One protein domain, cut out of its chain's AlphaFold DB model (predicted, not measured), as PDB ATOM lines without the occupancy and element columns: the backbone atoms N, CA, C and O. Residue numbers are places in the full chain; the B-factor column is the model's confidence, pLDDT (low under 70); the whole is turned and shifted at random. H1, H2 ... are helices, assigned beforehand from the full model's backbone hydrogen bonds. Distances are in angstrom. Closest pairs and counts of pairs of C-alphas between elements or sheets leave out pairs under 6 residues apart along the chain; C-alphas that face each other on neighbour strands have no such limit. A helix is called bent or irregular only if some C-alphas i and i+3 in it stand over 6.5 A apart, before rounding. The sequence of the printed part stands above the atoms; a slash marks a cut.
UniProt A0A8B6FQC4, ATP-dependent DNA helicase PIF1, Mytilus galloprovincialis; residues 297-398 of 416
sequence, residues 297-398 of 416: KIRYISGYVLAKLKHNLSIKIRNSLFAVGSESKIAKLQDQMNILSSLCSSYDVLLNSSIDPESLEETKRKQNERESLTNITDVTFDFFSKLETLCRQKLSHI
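This is residues 297 to 398 of the 416 residues of the protein "ATP-dependent DNA helicase PIF1" of Mytilus galloprovincialis (UniProt A0A8B6FQC4). A long helical hairpin, H1 and H2, makes most of the length, and near the first end of H1 the helices H4 and H5 pack on two sides of it, with short H3 near H4. Residues 389 to 398, the last part of H5 and the tail after it, stick out. The printed part has 102 residues with five named helices, H1 to H5 in order, and no named strand: all helix. It is loose, with a radius of gyration of the C-alphas of 17.0 A, and elongated, spanning 58 by 38 by 22 A.

H1, residues 297 to 320, begins at C-alpha 297 (23.715, -56.928, -29.458) and is 35.2 A long. H2, residues 327 to 342, is 22.7 A long. H3 is residues 347 to 353, 10.1 A. H4, residues 357 to 370, 19.3 A, is irregular: C-alphas 366 and 369 are 9.3 A apart. H5, residues 378 to 393, 22.6 A, ends at C-alpha 393 (27.626, -63.939, -12.231).

H1 is the hub. It touches H2, closest at the C-alphas of Ile 317 and Ile 330, 5.9 A, at a shallow tilt of 18 degrees, opposite ways. With residues 297 to 300 alone H1 touches H4, closest at the C-alphas of Tyr 300 and Thr 363, 5.5 A, at a steep tilt of 55 degrees. With residues 298 to 302 alone it touches H5, closest at the C-alphas of Arg 299 and Phe 381, 5.9 A, at a steep tilt of 61 degrees. H3 and H4 are close but not clearly touching, while H4 and H5 are apart. Every O i to N i+4 pair is within hydrogen-bond range in H1, H2 and H5; H3 has 2 of 3 and H4 8 of 10.

The C-alphas farthest apart, Val 324 and Ile 398, are 60.7 A apart. The printed part has no cut, and no link is long. Mean pLDDT of the printed part is 75.0; residues 366 to 373 and 389 to 398 are among those under 70.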
ATOM      1  N   LYS A 297      24.613 -57.884 -30.133       73.94
ATOM      2  CA  LYS A 297      23.715 -56.928 -29.458       73.94
ATOM      3  C   LYS A 297      24.484 -55.960 -28.548       73.94
ATOM      4  O   LYS A 297      24.160 -54.775 -28.548       73.94
ATOM      5  N   ILE A 298      25.495 -56.436 -27.819       76.81
ATOM      6  CA  ILE A 298      26.363 -55.588 -26.982       76.81
ATOM      7  C   ILE A 298      27.105 -54.577 -27.861       76.81
ATOM      8  O   ILE A 298      27.037 -53.375 -27.602       76.81
ATOM      9  N   ARG A 299      27.738 -55.038 -28.949       83.06
ATOM     10  CA  ARG A 299      28.469 -54.171 -29.889       83.06
ATOM     11  C   ARG A 299      27.565 -53.092 -30.497       83.06
ATOM     12  O   ARG A 299      27.930 -51.917 -30.497       83.06
ATOM     13  N   TYR A 300      26.356 -53.469 -30.918       79.81
ATOM     14  CA  TYR A 300      25.352 -52.545 -31.452       79.81
ATOM     15  C   TYR A 300      24.913 -51.470 -30.440       79.81
ATOM     16  O   TYR A 300      24.931 -50.279 -30.755       79.81
ATOM     17  N   ILE A 301      24.525 -51.871 -29.223       75.81
ATOM     18  CA  ILE A 301      24.024 -50.937 -28.200       75.81
ATOM     19  C   ILE A 301      25.122 -49.948 -27.799       75.81
ATOM     20  O   ILE A 301      24.872 -48.743 -27.739       75.81
ATOM     21  N   SER A 302      26.345 -50.433 -27.582       78.94
ATOM     22  CA  SER A 302      27.483 -49.590 -27.214       78.94
ATOM     23  C   SER A 302      27.836 -48.576 -28.310       78.94
ATOM     24  O   SER A 302      28.063 -47.402 -28.007       78.94
ATOM     25  N   GLY A 303      27.793 -48.978 -29.588       81.69
ATOM     26  CA  GLY A 303      27.981 -48.064 -30.722       81.69
ATOM     27  C   GLY A 303      26.914 -46.970 -30.799       81.69
ATOM     28  O   GLY A 303      27.233 -45.793 -30.977       81.69
ATOM     29  N   TYR A 304      25.646 -47.325 -30.565       79.88
ATOM     30  CA  TYR A 304      24.549 -46.356 -30.521       79.88
ATOM     31  C   TYR A 304      24.713 -45.326 -29.398       79.88
ATOM     32  O   TYR A 304      24.529 -44.124 -29.616       79.88
ATOM     33  N   VAL A 305      25.096 -45.777 -28.201       78.88
ATOM     34  CA  VAL A 305      25.332 -44.890 -27.057       78.88
ATOM     35  C   VAL A 305      26.460 -43.900 -27.361       78.88
ATOM     36  O   VAL A 305      26.280 -42.697 -27.155       78.88
ATOM     37  N   LEU A 306      27.587 -44.364 -27.914       80.94
ATOM     38  CA  LEU A 306      28.706 -43.487 -28.275       80.94
ATOM     39  C   LEU A 306      28.331 -42.476 -29.367       80.94
ATOM     40  O   LEU A 306      28.662 -41.295 -29.237       80.94
ATOM     41  N   ALA A 307      27.580 -42.891 -30.391       80.38
ATOM     42  CA  ALA A 307      27.097 -41.988 -31.437       80.38
ATOM     43  C   ALA A 307      26.229 -40.855 -30.857       80.38
ATOM     44  O   ALA A 307      26.427 -39.678 -31.180       80.38
ATOM     45  N   LYS A 308      25.316 -41.184 -29.933       81.44
ATOM     46  CA  LYS A 308      24.452 -40.200 -29.265       81.44
ATOM     47  C   LYS A 308      25.250 -39.232 -28.385       81.44
ATOM     48  O   LYS A 308      24.981 -38.031 -28.391       81.44
ATOM     49  N   LEU A 309      26.248 -39.729 -27.652       80.56
ATOM     50  CA  LEU A 309      27.120 -38.891 -26.823       80.56
ATOM     51  C   LEU A 309      27.952 -37.918 -27.668       80.56
ATOM     52  O   LEU A 309      27.989 -36.725 -27.357       80.56
ATOM     53  N   LYS A 310      28.542 -38.393 -28.772       82.19
ATOM     54  CA  LYS A 310      29.265 -37.543 -29.730       82.19
ATOM     55  C   LYS A 310      28.350 -36.477 -30.329       82.19
ATOM     56  O   LYS A 310      28.710 -35.303 -30.351       82.19
ATOM     57  N   HIS A 311      27.132 -36.836 -30.734       84.62
ATOM     58  CA  HIS A 311      26.171 -35.859 -31.246       84.62
ATOM     59  C   HIS A 311      25.875 -34.748 -30.224       84.62
ATOM     60  O   HIS A 311      25.988 -33.562 -30.540       84.62
ATOM     61  N   ASN A 312      25.609 -35.113 -28.969       81.38
ATOM     62  CA  ASN A 312      25.334 -34.145 -27.907       81.38
ATOM     63  C   ASN A 312      26.527 -33.222 -27.614       81.38
ATOM     64  O   ASN A 312      26.340 -32.020 -27.411       81.38
ATOM     65  N   LEU A 313      27.756 -33.751 -27.605       82.06
ATOM     66  CA  LEU A 313      28.956 -32.925 -27.446       82.06
ATOM     67  C   LEU A 313      29.142 -31.960 -28.624       82.06
ATOM     68  O   LEU A 313      29.488 -30.803 -28.402       82.06
ATOM     69  N   SER A 314      28.839 -32.387 -29.855       81.00
ATOM     70  CA  SER A 314      28.964 -31.531 -31.044       81.00
ATOM     71  C   SER A 314      28.044 -30.306 -30.979       81.00
ATOM     72  O   SER A 314      28.466 -29.197 -31.308       81.00
ATOM     73  N   ILE A 315      26.823 -30.477 -30.457       83.38
ATOM     74  CA  ILE A 315      25.878 -29.377 -30.223       83.38
ATOM     75  C   ILE A 315      26.421 -28.433 -29.146       83.38
ATOM     76  O   ILE A 315      26.403 -27.217 -29.322       83.38
ATOM     77  N   LYS A 316      26.954 -28.977 -28.043       81.38
ATOM     78  CA  LYS A 316      27.521 -28.167 -26.950       81.38
ATOM     79  C   LYS A 316      28.719 -27.331 -27.402       81.38
ATOM     80  O   LYS A 316      28.822 -26.171 -27.004       81.38
ATOM     81  N   ILE A 317      29.590 -27.893 -28.241       80.19
ATOM     82  CA  ILE A 317      30.715 -27.170 -28.849       80.19
ATOM     83  C   ILE A 317      30.181 -26.059 -29.761       80.19
ATOM     84  O   ILE A 317      30.551 -24.901 -29.581       80.19
ATOM     85  N   ARG A 318      29.245 -26.378 -30.669       77.31
ATOM     86  CA  ARG A 318      28.625 -25.411 -31.597       77.31
ATOM     87  C   ARG A 318      27.984 -24.226 -30.883       77.31
ATOM     88  O   ARG A 318      28.189 -23.090 -31.287       77.31
ATOM     89  N   ASN A 319      27.262 -24.481 -29.799       77.12
ATOM     90  CA  ASN A 319      26.599 -23.425 -29.038       77.12
ATOM     91  C   ASN A 319      27.582 -22.559 -28.236       77.12
ATOM     92  O   ASN A 319      27.224 -21.469 -27.806       77.12
ATOM     93  N   SER A 320      28.810 -23.037 -28.021       74.62
ATOM     94  CA  SER A 320      29.837 -22.309 -27.269       74.62
ATOM     95  C   SER A 320      30.787 -21.510 -28.172       74.62
ATOM     96  O   SER A 320      31.460 -20.616 -27.665       74.62
ATOM     97  N   LEU A 321      30.811 -21.794 -29.485       62.78
ATOM     98  CA  LEU A 321      31.807 -21.347 -30.479       62.78
ATOM     99  C   LEU A 321      31.895 -19.826 -30.716       62.78
ATOM    100  O   LEU A 321      32.811 -19.381 -31.396       62.78
ATOM    101  N   PHE A 322      31.002 -19.033 -30.124       68.69
ATOM    102  CA  PHE A 322      30.993 -17.567 -30.244       68.69
ATOM    103  C   PHE A 322      30.728 -16.851 -28.910       68.69
ATOM    104  O   PHE A 322      30.484 -15.648 -28.880       68.69
ATOM    105  N   ALA A 323      30.745 -17.587 -27.794       70.94
ATOM    106  CA  ALA A 323      30.578 -17.008 -26.466       70.94
ATOM    107  C   ALA A 323      31.913 -16.437 -25.962       70.94
ATOM    108  O   ALA A 323      32.936 -17.119 -25.997       70.94
ATOM    109  N   VAL A 324      31.909 -15.199 -25.463       63.00
ATOM    110  CA  VAL A 324      33.121 -14.529 -24.959       63.00
ATOM    111  C   VAL A 324      33.697 -15.302 -23.761       63.00
ATOM    112  O   VAL A 324      32.969 -15.623 -22.823       63.00
ATOM    113  N   GLY A 325      34.998 -15.618 -23.795       73.62
ATOM    114  CA  GLY A 325      35.711 -16.321 -22.715       73.62
ATOM    115  C   GLY A 325      35.489 -17.842 -22.638       73.62
ATOM    116  O   GLY A 325      35.825 -18.458 -21.629       73.62
ATOM    117  N   SER A 326      34.915 -18.474 -23.670       75.75
ATOM    118  CA  SER A 326      34.573 -19.909 -23.670       75.75
ATOM    119  C   SER A 326      35.685 -20.848 -24.172       75.75
ATOM    120  O   SER A 326      35.480 -22.063 -24.223       75.75
ATOM    121  N   GLU A 327      36.860 -20.320 -24.513       79.88
ATOM    122  CA  GLU A 327      37.963 -21.034 -25.181       79.88
ATOM    123  C   GLU A 327      38.415 -22.287 -24.413       79.88
ATOM    124  O   GLU A 327      38.471 -23.382 -24.974       79.88
ATOM    125  N   SER A 328      38.634 -22.168 -23.099       77.31
ATOM    126  CA  SER A 328      39.032 -23.295 -22.238       77.31
ATOM    127  C   SER A 328      37.949 -24.378 -22.132       77.31
ATOM    128  O   SER A 328      38.241 -25.575 -22.068       77.31
ATOM    129  N   LYS A 329      36.674 -23.973 -22.159       76.81
ATOM    130  CA  LYS A 329      35.521 -24.880 -22.134       76.81
ATOM    131  C   LYS A 329      35.373 -25.622 -23.460       76.81
ATOM    132  O   LYS A 329      35.066 -26.813 -23.444       76.81
ATOM    133  N   ILE A 330      35.595 -24.946 -24.588       81.56
ATOM    134  CA  ILE A 330      35.597 -25.571 -25.915       81.56
ATOM    135  C   ILE A 330      36.730 -26.593 -26.010       81.56
ATOM    136  O   ILE A 330      36.451 -27.727 -26.395       81.56
ATOM    137  N   ALA A 331      37.948 -26.244 -25.579       81.69
ATOM    138  CA  ALA A 331      39.091 -27.159 -25.574       81.69
ATOM    139  C   ALA A 331      38.786 -28.449 -24.789       81.69
ATOM    140  O   ALA A 331      38.914 -29.550 -25.317       81.69
ATOM    141  N   LYS A 332      38.221 -28.329 -23.579       83.56
ATOM    142  CA  LYS A 332      37.816 -29.493 -22.770       83.56
ATOM    143  C   LYS A 332      36.748 -30.363 -23.448       83.56
ATOM    144  O   LYS A 332      36.780 -31.587 -23.336       83.56
ATOM    145  N   LEU A 333      35.773 -29.753 -24.127       81.50
ATOM    146  CA  LEU A 333      34.741 -30.492 -24.865       81.50
ATOM    147  C   LEU A 333      35.314 -31.174 -26.118       81.50
ATOM    148  O   LEU A 333      34.862 -32.263 -26.475       81.50
ATOM    149  N   GLN A 334      36.306 -30.563 -26.769       83.19
ATOM    150  CA  GLN A 334      37.032 -31.154 -27.893       83.19
ATOM    151  C   GLN A 334      37.885 -32.345 -27.445       83.19
ATOM    152  O   GLN A 334      37.821 -33.390 -28.086       83.19
ATOM    153  N   ASP A 335      38.570 -32.259 -26.305       83.19
ATOM    154  CA  ASP A 335      39.313 -33.392 -25.739       83.19
ATOM    155  C   ASP A 335      38.392 -34.580 -25.442       83.19
ATOM    156  O   ASP A 335      38.685 -35.721 -25.803       83.19
ATOM    157  N   GLN A 336      37.215 -34.317 -24.864       79.81
ATOM    158  CA  GLN A 336      36.191 -35.345 -24.658       79.81
ATOM    159  C   GLN A 336      35.709 -35.952 -25.983       79.81
ATOM    160  O   GLN A 336      35.537 -37.168 -26.073       79.81
ATOM    161  N   MET A 337      35.516 -35.135 -27.023       81.62
ATOM    162  CA  MET A 337      35.156 -35.621 -28.358       81.62
ATOM    163  C   MET A 337      36.252 -36.509 -28.964       81.62
ATOM    164  O   MET A 337      35.935 -37.513 -29.607       81.62
ATOM    165  N   ASN A 338      37.522 -36.162 -28.751       80.81
ATOM    166  CA  ASN A 338      38.669 -36.922 -29.240       80.81
ATOM    167  C   ASN A 338      38.755 -38.292 -28.557       80.81
ATOM    168  O   ASN A 338      38.867 -39.302 -29.249       80.81
ATOM    169  N   ILE A 339      38.572 -38.345 -27.231       81.12
ATOM    170  CA  ILE A 339      38.512 -39.607 -26.472       81.12
ATOM    171  C   ILE A 339      37.361 -40.488 -26.965       81.12
ATOM    172  O   ILE A 339      37.558 -41.664 -27.256       81.12
ATOM    173  N   LEU A 340      36.148 -39.942 -27.113       80.69
ATOM    174  CA  LEU A 340      35.026 -40.738 -27.625       80.69
ATOM    175  C   LEU A 340      35.269 -41.214 -29.059       80.69
ATOM    176  O   LEU A 340      34.798 -42.281 -29.438       80.69
ATOM    177  N   SER A 341      35.993 -40.436 -29.862       82.94
ATOM    178  CA  SER A 341      36.330 -40.820 -31.230       82.94
ATOM    179  C   SER A 341      37.377 -41.929 -31.285       82.94
ATOM    180  O   SER A 341      37.252 -42.783 -32.153       82.94
ATOM    181  N   SER A 342      38.328 -41.992 -30.343       82.12
ATOM    182  CA  SER A 342      39.303 -43.093 -30.272       82.12
ATOM    183  C   SER A 342      38.696 -44.431 -29.831       82.12
ATOM    184  O   SER A 342      39.297 -45.479 -30.049       82.12
ATOM    185  N   LEU A 343      37.504 -44.419 -29.224       83.19
ATOM    186  CA  LEU A 343      36.746 -45.638 -28.892       83.19
ATOM    187  C   LEU A 343      35.989 -46.214 -30.101       83.19
ATOM    188  O   LEU A 343      35.414 -47.302 -30.025       83.19
ATOM    189  N   CYS A 344      35.973 -45.483 -31.215       86.19
ATOM    190  CA  CYS A 344      35.264 -45.840 -32.432       86.19
ATOM    191  C   CYS A 344      36.240 -46.208 -33.553       86.19
ATOM    192  O   CYS A 344      37.369 -45.729 -33.589       86.19
ATOM    193  N   SER A 345      35.789 -47.032 -34.494       83.75
ATOM    194  CA  SER A 345      36.535 -47.362 -35.711       83.75
ATOM    195  C   SER A 345      35.590 -47.441 -36.908       83.75
ATOM    196  O   SER A 345      34.371 -47.533 -36.741       83.75
ATOM    197  N   SER A 346      36.131 -47.375 -38.124       82.12
ATOM    198  CA  SER A 346      35.335 -47.621 -39.324       82.12
ATOM    199  C   SER A 346      35.065 -49.116 -39.492       82.12
ATOM    200  O   SER A 346      35.803 -49.966 -38.989       82.12
ATOM    201  N   TYR A 347      33.985 -49.437 -40.204       80.12
ATOM    202  CA  TYR A 347      33.620 -50.822 -40.486       80.12
ATOM    203  C   TYR A 347      34.728 -51.548 -41.264       80.12
ATOM    204  O   TYR A 347      35.120 -52.641 -40.873       80.12
ATOM    205  N   ASP A 348      35.298 -50.909 -42.290       79.75
ATOM    206  CA  ASP A 348      36.323 -51.507 -43.158       79.75
ATOM    207  C   ASP A 348      37.633 -51.828 -42.427       79.75
ATOM    208  O   ASP A 348      38.290 -52.828 -42.722       79.75
ATOM    209  N   VAL A 349      38.010 -50.997 -41.448       81.00
ATOM    210  CA  VAL A 349      39.181 -51.262 -40.600       81.00
ATOM    211  C   VAL A 349      38.914 -52.486 -39.727       81.00
ATOM    212  O   VAL A 349      39.750 -53.381 -39.660       81.00
ATOM    213  N   LEU A 350      37.729 -52.570 -39.115       81.31
ATOM    214  CA  LEU A 350      37.354 -53.698 -38.261       81.31
ATOM    215  C   LEU A 350      37.146 -54.993 -39.049       81.31
ATOM    216  O   LEU A 350      37.474 -56.054 -38.539       81.31
ATOM    217  N   LEU A 351      36.660 -54.935 -40.289       79.38
ATOM    218  CA  LEU A 351      36.451 -56.129 -41.113       79.38
ATOM    219  C   LEU A 351      37.747 -56.937 -41.298       79.38
ATOM    220  O   LEU A 351      37.715 -58.163 -41.317       79.38
ATOM    221  N   ASN A 352      38.886 -56.246 -41.390       73.56
ATOM    222  CA  ASN A 352      40.187 -56.862 -41.650       73.56
ATOM    223  C   ASN A 352      41.011 -57.141 -40.384       73.56
ATOM    224  O   ASN A 352      42.016 -57.844 -40.460       73.56
ATOM    225  N   SER A 353      40.625 -56.582 -39.232       73.94
ATOM    226  CA  SER A 353      41.412 -56.667 -37.994       73.94
ATOM    227  C   SER A 353      40.622 -57.108 -36.759       73.94
ATOM    228  O   SER A 353      41.199 -57.148 -35.674       73.94
ATOM    229  N   SER A 354      39.315 -57.371 -36.883       79.81
ATOM    230  CA  SER A 354      38.453 -57.712 -35.747       79.81
ATOM    231  C   SER A 354      38.711 -59.137 -35.267       79.81
ATOM    232  O   SER A 354      38.658 -60.090 -36.038       79.81
ATOM    233  N   ILE A 355      38.922 -59.284 -33.965       75.50
ATOM    234  CA  ILE A 355      39.126 -60.551 -33.256       75.50
ATOM    235  C   ILE A 355      37.782 -61.293 -33.083       75.50
ATOM    236  O   ILE A 355      37.760 -62.494 -32.841       75.50
ATOM    237  N   ASP A 356      36.649 -60.593 -33.246       74.06
ATOM    238  CA  ASP A 356      35.293 -61.163 -33.201       74.06
ATOM    239  C   ASP A 356      34.462 -60.735 -34.434       74.06
ATOM    240  O   ASP A 356      33.660 -59.792 -34.357       74.06
ATOM    241  N   PRO A 357      34.691 -61.357 -35.608       77.62
ATOM    242  CA  PRO A 357      34.031 -60.985 -36.864       77.62
ATOM    243  C   PRO A 357      32.529 -61.314 -36.880       77.62
ATOM    244  O   PRO A 357      31.749 -60.567 -37.471       77.62
ATOM    245  N   GLU A 358      32.087 -62.354 -36.168       77.44
ATOM    246  CA  GLU A 358      30.665 -62.724 -36.090       77.44
ATOM    247  C   GLU A 358      29.828 -61.640 -35.400       77.44
ATOM    248  O   GLU A 358      28.721 -61.308 -35.836       77.44
ATOM    249  N   SER A 359      30.366 -61.020 -34.341       78.75
ATOM    250  CA  SER A 359      29.695 -59.893 -33.685       78.75
ATOM    251  C   SER A 359      29.499 -58.697 -34.626       78.75
ATOM    252  O   SER A 359      28.519 -57.953 -34.492       78.75
ATOM    253  N   LEU A 360      30.411 -58.505 -35.586       77.62
ATOM    254  CA  LEU A 360      30.374 -57.429 -36.573       77.62
ATOM    255  C   LEU A 360      29.321 -57.708 -37.657       77.62
ATOM    256  O   LEU A 360      28.570 -56.803 -38.024       77.62
ATOM    257  N   GLU A 361      29.207 -58.959 -38.108       76.19
ATOM    258  CA  GLU A 361      28.187 -59.400 -39.065       76.19
ATOM    259  C   GLU A 361      26.769 -59.284 -38.484       76.19
ATOM    260  O   GLU A 361      25.887 -58.680 -39.098       76.19
ATOM    261  N   GLU A 362      26.558 -59.739 -37.245       71.38
ATOM    262  CA  GLU A 362      25.269 -59.590 -36.559       71.38
ATOM    263  C   GLU A 362      24.921 -58.114 -36.301       71.38
ATOM    264  O   GLU A 362      23.755 -57.711 -36.381       71.38
ATOM    265  N   THR A 363      25.923 -57.282 -35.998       73.88
ATOM    266  CA  THR A 363      25.729 -55.833 -35.851       73.88
ATOM    267  C   THR A 363      25.300 -55.208 -37.178       73.88
ATOM    268  O   THR A 363      24.323 -54.458 -37.198       73.88
ATOM    269  N   LYS A 364      25.957 -55.559 -38.294       73.94
ATOM    270  CA  LYS A 364      25.577 -55.105 -39.641       73.94
ATOM    271  C   LYS A 364      24.156 -55.542 -39.997       73.94
ATOM    272  O   LYS A 364      23.350 -54.712 -40.417       73.94
ATOM    273  N   ARG A 365      23.802 -56.803 -39.728       72.31
ATOM    274  CA  ARG A 365      22.440 -57.325 -39.923       72.31
ATOM    275  C   ARG A 365      21.395 -56.515 -39.153       72.31
ATOM    276  O   ARG A 365      20.299 -56.309 -39.654       72.31
ATOM    277  N   LYS A 366      21.714 -56.034 -37.949       66.12
ATOM    278  CA  LYS A 366      20.811 -55.185 -37.150       66.12
ATOM    279  C   LYS A 366      20.748 -53.735 -37.627       66.12
ATOM    280  O   LYS A 366      19.718 -53.090 -37.446       66.12
ATOM    281  N   GLN A 367      21.827 -53.216 -38.203       67.44
ATOM    282  CA  GLN A 367      21.884 -51.853 -38.738       67.44
ATOM    283  C   GLN A 367      21.182 -51.716 -40.104       67.44
ATOM    284  O   GLN A 367      20.757 -50.610 -40.448       67.44
ATOM    285  N   ASN A 368      20.995 -52.827 -40.833       62.84
ATOM    286  CA  ASN A 368      20.478 -52.880 -42.210       62.84
ATOM    287  C   ASN A 368      21.321 -52.016 -43.186       62.84
ATOM    288  O   ASN A 368      22.370 -51.491 -42.819       62.84
ATOM    289  N   GLU A 369      20.879 -51.841 -44.439       52.56
ATOM    290  CA  GLU A 369      21.621 -51.171 -45.538       52.56
ATOM    291  C   GLU A 369      22.027 -49.703 -45.290       52.56
ATOM    292  O   GLU A 369      22.648 -49.073 -46.141       52.56
ATOM    293  N   ARG A 370      21.667 -49.110 -44.146       54.84
ATOM    294  CA  ARG A 370      21.914 -47.688 -43.873       54.84
ATOM    295  C   ARG A 370      23.329 -47.376 -43.380       54.84
ATOM    296  O   ARG A 370      23.633 -46.192 -43.319       54.84
ATOM    297  N   GLU A 371      24.119 -48.374 -42.959       56.09
ATOM    298  CA  GLU A 371      25.539 -48.292 -42.515       56.09
ATOM    299  C   GLU A 371      25.923 -47.055 -41.662       56.09
ATOM    300  O   GLU A 371      27.065 -46.610 -41.627       56.09
ATOM    301  N   SER A 372      24.962 -46.468 -40.944       54.88
ATOM    302  CA  SER A 372      25.069 -45.101 -40.400       54.88
ATOM    303  C   SER A 372      25.470 -45.048 -38.929       54.88
ATOM    304  O   SER A 372      25.608 -43.966 -38.354       54.88
ATOM    305  N   LEU A 373      25.641 -46.206 -38.295       61.41
ATOM    306  CA  LEU A 373      25.955 -46.308 -36.878       61.41
ATOM    307  C   LEU A 373      27.462 -46.407 -36.660       61.41
ATOM    308  O   LEU A 373      28.176 -47.126 -37.352       61.41
ATOM    309  N   THR A 374      27.947 -45.671 -35.664       71.50
ATOM    310  CA  THR A 374      29.365 -45.665 -35.313       71.50
ATOM    311  C   THR A 374      29.772 -47.027 -34.748       71.50
ATOM    312  O   THR A 374      29.252 -47.445 -33.712       71.50
ATOM    313  N   ASN A 375      30.710 -47.709 -35.410       82.31
ATOM    314  CA  ASN A 375      31.277 -48.955 -34.903       82.31
ATOM    315  C   ASN A 375      32.312 -48.665 -33.812       82.31
ATOM    316  O   ASN A 375      33.023 -47.658 -33.853       82.31
ATOM    317  N   ILE A 376      32.374 -49.543 -32.815       84.88
ATOM    318  CA  ILE A 376      33.312 -49.433 -31.693       84.88
ATOM    319  C   ILE A 376      34.534 -50.308 -31.936       84.88
ATOM    320  O   ILE A 376      34.435 -51.323 -32.622       84.88
ATOM    321  N   THR A 377      35.676 -49.937 -31.361       85.25
ATOM    322  CA  THR A 377      36.879 -50.777 -31.412       85.25
ATOM    323  C   THR A 377      36.676 -52.082 -30.639       85.25
ATOM    324  O   THR A 377      35.897 -52.143 -29.684       85.25
ATOM    325  N   ASP A 378      37.433 -53.118 -30.996       82.31
ATOM    326  CA  ASP A 378      37.394 -54.409 -30.299       82.31
ATOM    327  C   ASP A 378      37.747 -54.309 -28.818       82.31
ATOM    328  O   ASP A 378      37.109 -54.949 -27.988       82.31
ATOM    329  N   VAL A 379      38.701 -53.444 -28.472       81.25
ATOM    330  CA  VAL A 379      39.075 -53.166 -27.078       81.25
ATOM    331  C   VAL A 379      37.878 -52.614 -26.294       81.25
ATOM    332  O   VAL A 379      37.607 -53.037 -25.171       81.25
ATOM    333  N   THR A 380      37.118 -51.700 -26.903       80.56
ATOM    334  CA  THR A 380      35.904 -51.138 -26.290       80.56
ATOM    335  C   THR A 380      34.815 -52.200 -26.162       80.56
ATOM    336  O   THR A 380      34.119 -52.271 -25.151       80.56
ATOM    337  N   PHE A 381      34.669 -53.052 -27.174       81.56
ATOM    338  CA  PHE A 381      33.714 -54.152 -27.157       81.56
ATOM    339  C   PHE A 381      34.013 -55.188 -26.057       81.56
ATOM    340  O   PHE A 381      33.093 -55.606 -25.348       81.56
ATOM    341  N   ASP A 382      35.279 -55.567 -25.879       77.50
ATOM    342  CA  ASP A 382      35.716 -56.516 -24.851       77.50
ATOM    343  C   ASP A 382      35.433 -55.993 -23.435       77.50
ATOM    344  O   ASP A 382      34.906 -56.718 -22.591       77.50
ATOM    345  N   PHE A 383      35.670 -54.698 -23.194       78.38
ATOM    346  CA  PHE A 383      35.327 -54.056 -21.922       78.38
ATOM    347  C   PHE A 383      33.839 -54.217 -21.566       78.38
ATOM    348  O   PHE A 383      33.507 -54.676 -20.470       78.38
ATOM    349  N   PHE A 384      32.934 -53.875 -22.489       75.38
ATOM    350  CA  PHE A 384      31.491 -53.981 -22.239       75.38
ATOM    351  C   PHE A 384      31.019 -55.429 -22.117       75.38
ATOM    352  O   PHE A 384      30.105 -55.708 -21.343       75.38
ATOM    353  N   SER A 385      31.661 -56.347 -22.837       75.81
ATOM    354  CA  SER A 385      31.358 -57.774 -22.737       75.81
ATOM    355  C   SER A 385      31.735 -58.325 -21.358       75.81
ATOM    356  O   SER A 385      30.910 -58.969 -20.717       75.81
ATOM    357  N   LYS A 386      32.921 -57.983 -20.833       70.50
ATOM    358  CA  LYS A 386      33.354 -58.383 -19.479       70.50
ATOM    359  C   LYS A 386      32.469 -57.801 -18.379       70.50
ATOM    360  O   LYS A 386      32.157 -58.495 -17.411       70.50
ATOM    361  N   LEU A 387      32.049 -56.543 -18.519       69.00
ATOM    362  CA  LEU A 387      31.126 -55.910 -17.574       69.00
ATOM    363  C   LEU A 387      29.791 -56.666 -17.492       69.00
ATOM    364  O   LEU A 387      29.253 -56.857 -16.403       69.00
ATOM    365  N   GLU A 388      29.272 -57.112 -18.633       71.94
ATOM    366  CA  GLU A 388      28.036 -57.884 -18.709       71.94
ATOM    367  C   GLU A 388      28.177 -59.228 -17.982       71.94
ATOM    368  O   GLU A 388      27.365 -59.537 -17.102       71.94
ATOM    369  N   THR A 389      29.259 -59.965 -18.254       67.94
ATOM    370  CA  THR A 389      29.537 -61.254 -17.610       67.94
ATOM    371  C   THR A 389      29.603 -61.124 -16.086       67.94
ATOM    372  O   THR A 389      28.998 -61.919 -15.366       67.94
ATOM    373  N   LEU A 390      30.264 -60.082 -15.574       62.22
ATOM    374  CA  LEU A 390      30.342 -59.809 -14.134       62.22
ATOM    375  C   LEU A 390      28.966 -59.519 -13.512       62.22
ATOM    376  O   LEU A 390      28.690 -59.943 -12.387       62.22
ATOM    377  N   CYS A 391      28.090 -58.816 -14.232       61.41
ATOM    378  CA  CYS A 391      26.714 -58.584 -13.798       61.41
ATOM    379  C   CYS A 391      25.904 -59.890 -13.750       61.41
ATOM    380  O   CYS A 391      25.161 -60.105 -12.791       61.41
ATOM    381  N   ARG A 392      26.072 -60.789 -14.732       62.16
ATOM    382  CA  ARG A 392      25.396 -62.102 -14.758       62.16
ATOM    383  C   ARG A 392      25.801 -63.006 -13.600       62.16
ATOM    384  O   ARG A 392      24.936 -63.613 -12.974       62.16
ATOM    385  N   GLN A 393      27.094 -63.068 -13.287       58.59
ATOM    386  CA  GLN A 393      27.626 -63.939 -12.231       58.59
ATOM    387  C   GLN A 393      27.040 -63.630 -10.844       58.59
ATOM    388  O   GLN A 393      26.909 -64.525 -10.011       58.59
ATOM    389  N   LYS A 394      26.620 -62.383 -10.597       55.12
ATOM    390  CA  LYS A 394      25.980 -61.981  -9.334       55.12
ATOM    391  C   LYS A 394      24.490 -62.352  -9.227       55.12
ATOM    392  O   LYS A 394      23.923 -62.205  -8.148       55.12
ATOM    393  N   LEU A 395      23.855 -62.850 -10.292       56.38
ATOM    394  CA  LEU A 395      22.404 -63.090 -10.394       56.38
ATOM    395  C   LEU A 395      22.062 -64.586 -10.595       56.38
ATOM    396  O   LEU A 395      21.291 -64.939 -11.488       56.38
ATOM    397  N   SER A 396      22.642 -65.496  -9.799       55.38
ATOM    398  CA  SER A 396      22.461 -66.947  -9.998       55.38
ATOM    399  C   SER A 396      21.073 -67.481  -9.580       55.38
ATOM    400  O   SER A 396      20.469 -67.056  -8.594       55.38
ATOM    401  N   HIS A 397      20.584 -68.480 -10.324       49.97
ATOM    402  CA  HIS A 397      19.277 -69.136 -10.149       49.97
ATOM    403  C   HIS A 397      19.101 -69.830  -8.783       49.97
ATOM    404  O   HIS A 397      17.995 -69.879  -8.251       49.97
ATOM    405  N   ILE A 398      20.182 -70.341  -8.182       52.53
ATOM    406  CA  ILE A 398      20.151 -71.016  -6.869       52.53
ATOM    407  C   ILE A 398      19.702 -70.044  -5.770       52.53
ATOM    408  O   ILE A 398      18.810 -70.377  -4.987       52.53
TER     409      ILE A 398